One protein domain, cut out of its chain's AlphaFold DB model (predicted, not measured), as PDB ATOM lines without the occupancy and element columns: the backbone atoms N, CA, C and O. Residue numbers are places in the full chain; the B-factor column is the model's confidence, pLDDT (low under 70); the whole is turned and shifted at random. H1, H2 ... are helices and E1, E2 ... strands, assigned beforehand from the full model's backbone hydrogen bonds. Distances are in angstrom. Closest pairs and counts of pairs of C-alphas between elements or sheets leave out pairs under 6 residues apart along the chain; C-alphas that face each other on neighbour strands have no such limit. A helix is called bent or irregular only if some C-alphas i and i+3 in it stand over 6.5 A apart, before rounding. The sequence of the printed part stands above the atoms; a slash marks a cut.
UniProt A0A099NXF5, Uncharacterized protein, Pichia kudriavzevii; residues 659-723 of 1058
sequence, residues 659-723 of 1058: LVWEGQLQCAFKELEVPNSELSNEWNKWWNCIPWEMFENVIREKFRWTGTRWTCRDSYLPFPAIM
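AT A GLANCE: This is residues 659 to 723 of the 1058 residues of an uncharacterized protein of Pichia kudriavzevii (UniProt A0A099NXF5). Three short helices, H1, H2 and H3, stand in a triangle rather than side by side, and a small patch of short strand stretches with E1 in it caps one end of that triangle. The four-residue H4 packs on H1 at the far side from H2 and H3. The printed part has 65 residues, with four named helices and one named strand in the order H1, H2, H3, E1, H4, and its class is mostly helix. The whole is compact and rounded, with a radius of gyration of the C-alphas of 10.9 A and spans of 27 by 27 by 19 A.

IN THESE COORDINATES: Find C-alpha 659 at (-2.474, -31.492, 35.743); from there H1, residues 659 to 671, runs 19.0 A to C-alpha 671 at (8.904, -24.018, 49.008). After a tight link of four residues look for H2, residues 676 to 687, 15.1 A long. It is irregular: C-alphas 677 and 680 are 7.4 A apart. Another tight link of four residues leads to H3, residues 692 to 702, 15.2 A long. Next come E1, residues 709 to 711, 6.4 A long, and H4, residues 720 to 723, 5.2 A long, which ends at C-alpha 723 at (-0.932, -19.837, 39.175).

HOW THE PARTS SIT: Start at H1, which touches H4; their closest C-alphas, those of Cys 667 and Pro 720, are 5.4 A apart. H1 and H3 are close but not clearly touching, with Glu 662 and Val 698 closest, their C-alphas 7.7 A apart; their lines are only just about perpendicular, at 71 degrees. H2 and H3 are also close but not clearly touching, opposite ways at a steep tilt of 59 degrees, and their closest C-alphas are those of Trp 683 and Trp 692, 7.4 A apart. H1 and H2 are apart, and H4 is apart from H2, H3 and E1. Now look at E1, which pairs with no named strand. Residues 674 to 675 pair with its residues 709 to 710, antiparallel, and residues 704 to 705 with its residues 710 to 711, also antiparallel. Its closest C-alpha pair with H1 is that of Thr 711 and Phe 669, 4.9 A apart; with H2 it is that of Arg 709 and Asn 676, 6.0 A apart. In the backbone of H1 and H3 every O i to N i+4 pair is within hydrogen-bond range, in H2 6 of 8 are, and H4 is too short for such a pair.

THE WHOLE: The two C-alphas farthest apart are those of Ser 677 and Ile 722, at 29.2 A. The printed part has no cut, and none of its links is long; those from H3 to E1 and from E1 to H4 are short. The mean pLDDT of the printed part is 91.3, and no printed residue is under 70.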
ATOM      1  N   LEU A 659      -2.370 -32.950  35.672       80.12
ATOM      2  CA  LEU A 659      -2.474 -31.492  35.743       80.12
ATOM      3  C   LEU A 659      -2.381 -30.998  37.187       80.12
ATOM      4  O   LEU A 659      -1.715 -30.001  37.468       80.12
ATOM      5  N   VAL A 660      -3.031 -31.712  38.108       86.31
ATOM      6  CA  VAL A 660      -3.071 -31.328  39.519       86.31
ATOM      7  C   VAL A 660      -1.709 -31.528  40.170       86.31
ATOM      8  O   VAL A 660      -1.178 -30.593  40.772       86.31
ATOM      9  N   TRP A 661      -1.114 -32.718  40.052       88.62
ATOM     10  CA  TRP A 661       0.129 -32.992  40.771       88.62
ATOM     11  C   TRP A 661       1.324 -32.225  40.208       88.62
ATOM     12  O   TRP A 661       2.159 -31.776  40.992       88.62
ATOM     13  N   GLU A 662       1.384 -31.977  38.892       90.69
ATOM     14  CA  GLU A 662       2.417 -31.118  38.300       90.69
ATOM     15  C   GLU A 662       2.383 -29.717  38.925       90.69
ATOM     16  O   GLU A 662       3.406 -29.231  39.412       90.69
ATOM     17  N   GLY A 663       1.206 -29.080  38.969       91.25
ATOM     18  CA  GLY A 663       1.048 -27.757  39.577       91.25
ATOM     19  C   GLY A 663       1.423 -27.750  41.064       91.25
ATOM     20  O   GLY A 663       2.131 -26.858  41.542       91.25
ATOM     21  N   GLN A 664       1.010 -28.779  41.805       94.50
ATOM     22  CA  GLN A 664       1.337 -28.910  43.226       94.50
ATOM     23  C   GLN A 664       2.842 -29.119  43.468       94.50
ATOM     24  O   GLN A 664       3.386 -28.538  44.410       94.50
ATOM     25  N   LEU A 665       3.541 -29.850  42.595       94.81
ATOM     26  CA  LEU A 665       4.998 -29.987  42.648       94.81
ATOM     27  C   LEU A 665       5.728 -28.682  42.332       94.81
ATOM     28  O   LEU A 665       6.715 -28.377  43.001       94.81
ATOM     29  N   GLN A 666       5.246 -27.885  41.369       95.31
ATOM     30  CA  GLN A 666       5.815 -26.555  41.101       95.31
ATOM     31  C   GLN A 666       5.793 -25.692  42.371       95.31
ATOM     32  O   GLN A 666       6.781 -25.035  42.698       95.31
ATOM     33  N   CYS A 667       4.703 -25.758  43.143       96.31
ATOM     34  CA  CYS A 667       4.628 -25.107  44.451       96.31
ATOM     35  C   CYS A 667       5.619 -25.722  45.454       96.31
ATOM     36  O   CYS A 667       6.408 -24.996  46.058       96.31
ATOM     37  N   ALA A 668       5.635 -27.051  45.596       96.25
ATOM     38  CA  ALA A 668       6.477 -27.751  46.567       96.25
ATOM     39  C   ALA A 668       7.984 -27.499  46.364       96.25
ATOM     40  O   ALA A 668       8.723 -27.285  47.327       96.25
ATOM     41  N   PHE A 669       8.448 -27.481  45.114       95.25
ATOM     42  CA  PHE A 669       9.861 -27.274  44.778       95.25
ATOM     43  C   PHE A 669      10.277 -25.805  44.909       95.25
ATOM     44  O   PHE A 669      11.459 -25.517  45.082       95.25
ATOM     45  N   LYS A 670       9.317 -24.868  44.874       94.69
ATOM     46  CA  LYS A 670       9.561 -23.473  45.259       94.69
ATOM     47  C   LYS A 670       9.680 -23.308  46.776       94.69
ATOM     48  O   LYS A 670      10.461 -22.476  47.235       94.69
ATOM     49  N   GLU A 671       8.898 -24.063  47.540       95.25
ATOM     50  CA  GLU A 671       8.904 -24.018  49.008       95.25
ATOM     51  C   GLU A 671      10.190 -24.588  49.596       95.25
ATOM     52  O   GLU A 671      10.754 -24.013  50.528       95.25
ATOM     53  N   LEU A 672      10.653 -25.707  49.038       93.75
ATOM     54  CA  LEU A 672      11.898 -26.355  49.419       93.75
ATOM     55  C   LEU A 672      12.525 -27.004  48.183       93.75
ATOM     56  O   LEU A 672      11.998 -27.981  47.648       93.75
ATOM     57  N   GLU A 673      13.655 -26.446  47.754       94.06
ATOM     58  CA  GLU A 673      14.432 -26.940  46.617       94.06
ATOM     59  C   GLU A 673      15.109 -28.272  46.945       94.06
ATOM     60  O   GLU A 673      15.739 -28.408  48.002       94.06
ATOM     61  N   VAL A 674      15.048 -29.218  46.007       94.25
ATOM     62  CA  VAL A 674      15.449 -30.613  46.232       94.25
ATOM     63  C   VAL A 674      16.782 -30.909  45.535       94.25
ATOM     64  O   VAL A 674      16.879 -30.758  44.313       94.25
ATOM     65  N   PRO A 675      17.837 -31.330  46.256       94.88
ATOM     66  CA  PRO A 675      19.065 -31.823  45.638       94.88
ATOM     67  C   PRO A 675      18.802 -33.055  44.765       94.88
ATOM     68  O   PRO A 675      18.016 -33.924  45.131       94.88
ATOM     69  N   ASN A 676      19.512 -33.199  43.643       91.69
ATOM     70  CA  ASN A 676      19.315 -34.367  42.769       91.69
ATOM     71  C   ASN A 676      19.594 -35.707  43.477       91.69
ATOM     72  O   ASN A 676      18.968 -36.709  43.155       91.69
ATOM     73  N   SER A 677      20.507 -35.726  44.453       92.88
ATOM     74  CA  SER A 677      20.818 -36.912  45.264       92.88
ATOM     75  C   SER A 677      19.687 -37.342  46.201       92.88
ATOM     76  O   SER A 677      19.696 -38.475  46.667       92.88
ATOM     77  N   GLU A 678      18.738 -36.455  46.500       93.19
ATOM     78  CA  GLU A 678      17.635 -36.709  47.436       93.19
ATOM     79  C   GLU A 678      16.296 -36.921  46.723       93.19
ATOM     80  O   GLU A 678      15.304 -37.246  47.370       93.19
ATOM     81  N   LEU A 679      16.261 -36.796  45.392       91.69
ATOM     82  CA  LEU A 679      15.031 -36.850  44.603       91.69
ATOM     83  C   LEU A 679      14.268 -38.176  44.779       91.69
ATOM     84  O   LEU A 679      13.043 -38.173  44.870       91.69
ATOM     85  N   SER A 680      14.981 -39.301  44.894       93.38
ATOM     86  CA  SER A 680      14.379 -40.615  45.163       93.38
ATOM     87  C   SER A 680      13.783 -40.721  46.565       93.38
ATOM     88  O   SER A 680      12.747 -41.352  46.749       93.38
ATOM     89  N   ASN A 681      14.421 -40.110  47.566       92.88
ATOM     90  CA  ASN A 681      13.936 -40.125  48.948       92.88
ATOM     91  C   ASN A 681      12.713 -39.216  49.099       92.88
ATOM     92  O   ASN A 681      11.732 -39.600  49.730       92.88
ATOM     93  N   GLU A 682      12.762 -38.042  48.470       91.94
ATOM     94  CA  GLU A 682      11.644 -37.106  48.357       91.94
ATOM     95  C   GLU A 682      10.430 -37.795  47.714       91.94
ATOM     96  O   GLU A 682       9.329 -37.734  48.262       91.94
ATOM     97  N   TRP A 683      10.636 -38.507  46.600       94.00
ATOM     98  CA  TRP A 683       9.583 -39.278  45.941       94.00
ATOM     99  C   TRP A 683       9.006 -40.369  46.842       94.00
ATOM    100  O   TRP A 683       7.811 -40.343  47.116       94.00
ATOM    101  N   ASN A 684       9.849 -41.272  47.358       92.12
ATOM    102  CA  ASN A 684       9.414 -42.396  48.195       92.12
ATOM    103  C   ASN A 684       8.556 -41.958  49.384       92.12
ATOM    104  O   ASN A 684       7.670 -42.696  49.805       92.12
ATOM    105  N   LYS A 685       8.834 -40.773  49.934       90.31
ATOM    106  CA  LYS A 685       8.185 -40.290  51.147       90.31
ATOM    107  C   LYS A 685       6.913 -39.480  50.902       90.31
ATOM    108  O   LYS A 685       5.966 -39.599  51.670       90.31
ATOM    109  N   TRP A 686       6.897 -38.622  49.882       91.25
ATOM    110  CA  TRP A 686       5.820 -37.636  49.708       91.25
ATOM    111  C   TRP A 686       5.032 -37.799  48.411       91.25
ATOM    112  O   TRP A 686       3.890 -37.341  48.333       91.25
ATOM    113  N   TRP A 687       5.629 -38.434  47.403       91.88
ATOM    114  CA  TRP A 687       5.123 -38.456  46.028       91.88
ATOM    115  C   TRP A 687       5.038 -39.874  45.449       91.88
ATOM    116  O   TRP A 687       4.861 -40.030  44.245       91.88
ATOM    117  N   ASN A 688       5.125 -40.900  46.300       88.94
ATOM    118  CA  ASN A 688       5.090 -42.322  45.943       88.94
ATOM    119  C   ASN A 688       3.753 -42.772  45.332       88.94
ATOM    120  O   ASN A 688       3.687 -43.826  44.708       88.94
ATOM    121  N   CYS A 689       2.705 -41.954  45.459       85.69
ATOM    122  CA  CYS A 689       1.447 -42.135  44.742       85.69
ATOM    123  C   CYS A 689       1.571 -41.912  43.226       85.69
ATOM    124  O   CYS A 689       0.674 -42.310  42.495       85.69
ATOM    125  N   ILE A 690       2.659 -41.293  42.757       89.12
ATOM    126  CA  ILE A 690       2.963 -41.082  41.340       89.12
ATOM    127  C   ILE A 690       4.026 -42.111  40.929       89.12
ATOM    128  O   ILE A 690       5.016 -42.253  41.645       89.12
ATOM    129  N   PRO A 691       3.915 -42.791  39.776       89.75
ATOM    130  CA  PRO A 691       4.973 -43.680  39.301       89.75
ATOM    131  C   PRO A 691       6.324 -42.958  39.160       89.75
ATOM    132  O   PRO A 691       6.383 -41.866  38.590       89.75
ATOM    133  N   TRP A 692       7.416 -43.573  39.637       91.19
ATOM    134  CA  TRP A 692       8.761 -42.966  39.630       91.19
ATOM    135  C   TRP A 692       9.167 -42.438  38.250       91.19
ATOM    136  O   TRP A 692       9.617 -41.303  38.135       91.19
ATOM    137  N   GLU A 693       8.965 -43.232  37.198       90.50
ATOM    138  CA  GLU A 693       9.341 -42.856  35.830       90.50
ATOM    139  C   GLU A 693       8.609 -41.590  35.365       90.50
ATOM    140  O   GLU A 693       9.212 -40.693  34.779       90.50
ATOM    141  N   MET A 694       7.314 -41.475  35.679       88.00
ATOM    142  CA  MET A 694       6.526 -40.280  35.367       88.00
ATOM    143  C   MET A 694       7.014 -39.071  36.162       88.00
ATOM    144  O   MET A 694       7.180 -37.990  35.595       88.00
ATOM    145  N   PHE A 695       7.257 -39.252  37.461       91.62
ATOM    146  CA  PHE A 695       7.775 -38.204  38.333       91.62
ATOM    147  C   PHE A 695       9.126 -37.686  37.822       91.62
ATOM    148  O   PHE A 695       9.284 -36.487  37.593       91.62
ATOM    149  N   GLU A 696      10.079 -38.583  37.565       92.56
ATOM    150  CA  GLU A 696      11.420 -38.239  37.096       92.56
ATOM    151  C   GLU A 696      11.388 -37.519  35.739       92.56
ATOM    152  O   GLU A 696      12.029 -36.472  35.586       92.56
ATOM    153  N   ASN A 697      10.616 -38.025  34.774       90.94
ATOM    154  CA  ASN A 697      10.497 -37.411  33.450       90.94
ATOM    155  C   ASN A 697       9.925 -35.991  33.536       90.94
ATOM    156  O   ASN A 697      10.495 -35.056  32.969       90.94
ATOM    157  N   VAL A 698       8.854 -35.793  34.311       89.44
ATOM    158  CA  VAL A 698       8.242 -34.468  34.485       89.44
ATOM    159  C   VAL A 698       9.202 -33.490  35.163       89.44
ATOM    160  O   VAL A 698       9.297 -32.347  34.713       89.44
ATOM    161  N   ILE A 699       9.952 -33.912  36.189       92.50
ATOM    162  CA  ILE A 699      10.980 -33.061  36.813       92.50
ATOM    163  C   ILE A 699      12.027 -32.639  35.771       92.50
ATOM    164  O   ILE A 699      12.323 -31.451  35.634       92.50
ATOM    165  N   ARG A 700      12.546 -33.577  34.976       91.12
ATOM    166  CA  ARG A 700      13.585 -33.280  33.974       91.12
ATOM    167  C   ARG A 700      13.099 -32.361  32.851       91.12
ATOM    168  O   ARG A 700      13.865 -31.513  32.399       91.12
ATOM    169  N   GLU A 701      11.855 -32.513  32.403       90.38
ATOM    170  CA  GLU A 701      11.302 -31.746  31.279       90.38
ATOM    171  C   GLU A 701      10.720 -30.385  31.688       90.38
ATOM    172  O   GLU A 701      10.799 -29.400  30.938       90.38
ATOM    173  N   LYS A 702      10.084 -30.322  32.862       90.69
ATOM    174  CA  LYS A 702       9.227 -29.194  33.253       90.69
ATOM    175  C   LYS A 702       9.736 -28.391  34.444       90.69
ATOM    176  O   LYS A 702       9.143 -27.351  34.730       90.69
ATOM    177  N   PHE A 703      10.816 -28.800  35.109       93.50
ATOM    178  CA  PHE A 703      11.391 -28.080  36.253       93.50
ATOM    179  C   PHE A 703      12.759 -27.492  35.918       93.50
ATOM    180  O   PHE A 703      13.392 -27.830  34.917       93.50
ATOM    181  N   ARG A 704      13.209 -26.547  36.748       93.31
ATOM    182  CA  ARG A 704      14.489 -25.868  36.556       93.31
ATOM    183  C   ARG A 704      15.576 -26.545  37.383       93.31
ATOM    184  O   ARG A 704      15.456 -26.670  38.598       93.31
ATOM    185  N   TRP A 705      16.677 -26.895  36.725       93.06
ATOM    186  CA  TRP A 705      17.917 -27.303  37.380       93.06
ATOM    187  C   TRP A 705      18.814 -26.086  37.638       93.06
ATOM    188  O   TRP A 705      19.113 -25.325  36.716       93.06
ATOM    189  N   THR A 706      19.265 -25.891  38.879       88.81
ATOM    190  CA  THR A 706      20.163 -24.779  39.256       88.81
ATOM    191  C   THR A 706      21.650 -25.127  39.150       88.81
ATOM    192  O   THR A 706      22.497 -24.272  39.398       88.81
ATOM    193  N   GLY A 707      21.987 -26.371  38.801       88.38
ATOM    194  CA  GLY A 707      23.346 -26.918  38.886       88.38
ATOM    195  C   GLY A 707      23.558 -27.805  40.116       88.38
ATOM    196  O   GLY A 707      24.394 -28.704  40.075       88.38
ATOM    197  N   THR A 708      22.780 -27.592  41.183       89.69
ATOM    198  CA  THR A 708      22.855 -28.371  42.434       89.69
ATOM    199  C   THR A 708      21.494 -28.838  42.945       89.69
ATOM    200  O   THR A 708      21.419 -29.876  43.608       89.69
ATOM    201  N   ARG A 709      20.417 -28.102  42.646       94.75
ATOM    202  CA  ARG A 709      19.061 -28.389  43.124       94.75
ATOM    203  C   ARG A 709      18.020 -28.226  42.021       94.75
ATOM    204  O   ARG A 709      18.188 -27.436  41.091       94.75
ATOM    205  N   TRP A 710      16.931 -28.965  42.163       95.06
ATOM    206  CA  TRP A 710      15.711 -28.795  41.392       95.06
ATOM    207  C   TRP A 710      14.819 -27.756  42.065       95.06
ATOM    208  O   TRP A 710      14.602 -27.797  43.278       95.06
ATOM    209  N   THR A 711      14.298 -26.836  41.261       93.62
ATOM    210  CA  THR A 711      13.385 -25.778  41.694       93.62
ATOM    211  C   THR A 711      12.265 -25.591  40.672       93.62
ATOM    212  O   THR A 711      12.271 -26.170  39.579       93.62
ATOM    213  N   CYS A 712      11.282 -24.784  41.047       92.62
ATOM    214  CA  CYS A 712      10.139 -24.439  40.217       92.62
ATOM    215  C   CYS A 712      10.561 -23.802  38.878       92.62
ATOM    216  O   CYS A 712      11.568 -23.090  38.794       92.62
ATOM    217  N   ARG A 713       9.786 -24.054  37.819       93.56
ATOM    218  CA  ARG A 713      10.015 -23.489  36.482       93.56
ATOM    219  C   ARG A 713       9.890 -21.968  36.489       93.56
ATOM    220  O   ARG A 713       9.016 -21.413  37.150       93.56
ATOM    221  N   ASP A 714      10.679 -21.298  35.651       89.19
ATOM    222  CA  ASP A 714      10.682 -19.832  35.572       89.19
ATOM    223  C   ASP A 714       9.308 -19.235  35.217       89.19
ATOM    224  O   ASP A 714       8.969 -18.160  35.700       89.19
ATOM    225  N   SER A 715       8.474 -19.948  34.449       88.50
ATOM    226  CA  SER A 715       7.116 -19.505  34.097       88.50
ATOM    227  C   SER A 715       6.155 -19.414  35.286       88.50
ATOM    228  O   SER A 715       5.147 -18.727  35.181       88.50
ATOM    229  N   TYR A 716       6.447 -20.114  36.387       87.50
ATOM    230  CA  TYR A 716       5.641 -20.119  37.611       87.50
ATOM    231  C   TYR A 716       6.162 -19.130  38.667       87.50
ATOM    232  O   TYR A 716       5.526 -18.908  39.698       87.50
ATOM    233  N   LEU A 717       7.325 -18.517  38.437       87.38
ATOM    234  CA  LEU A 717       7.900 -17.535  39.348       87.38
ATOM    235  C   LEU A 717       7.268 -16.145  39.144       87.38
ATOM    236  O   LEU A 717       6.842 -15.812  38.041       87.38
ATOM    237  N   PRO A 718       7.232 -15.295  40.190       87.81
ATOM    238  CA  PRO A 718       7.749 -15.529  41.543       87.81
ATOM    239  C   PRO A 718       6.809 -16.302  42.487       87.81
ATOM    240  O   PRO A 718       7.286 -16.791  43.512       87.81
ATOM    241  N   PHE A 719       5.518 -16.440  42.160       88.31
ATOM    242  CA  PHE A 719       4.493 -16.991  43.063       88.31
ATOM    243  C   PHE A 719       3.689 -18.141  42.417       88.31
ATOM    244  O   PHE A 719       2.572 -17.911  41.948       88.31
ATOM    245  N   PRO A 720       4.200 -19.390  42.442       90.88
ATOM    246  CA  PRO A 720       3.541 -20.538  41.811       90.88
ATOM    247  C   PRO A 720       2.137 -20.805  42.356       90.88
ATOM    248  O   PRO A 720       1.233 -21.116  41.593       90.88
ATOM    249  N   ALA A 721       1.937 -20.604  43.661       89.31
ATOM    250  CA  ALA A 721       0.661 -20.836  44.336       89.31
ATOM    251  C   ALA A 721      -0.498 -19.971  43.797       89.31
ATOM    252  O   ALA A 721      -1.655 -20.345  43.917       89.31
ATOM    253  N   ILE A 722      -0.215 -18.816  43.182       86.75
ATOM    254  CA  ILE A 722      -1.254 -17.988  42.540       86.75
ATOM    255  C   ILE A 722      -1.656 -18.575  41.179       86.75
ATOM    256  O   ILE A 722      -2.788 -18.407  40.741       86.75
ATOM    257  N   MET A 723      -0.732 -19.267  40.510       85.06
ATOM    258  CA  MET A 723      -0.932 -19.837  39.175       85.06
ATOM    259  C   MET A 723      -1.493 -21.263  39.205       85.06
ATOM    260  O   MET A 723      -1.821 -21.807  38.154       85.06
TER     261      MET A 723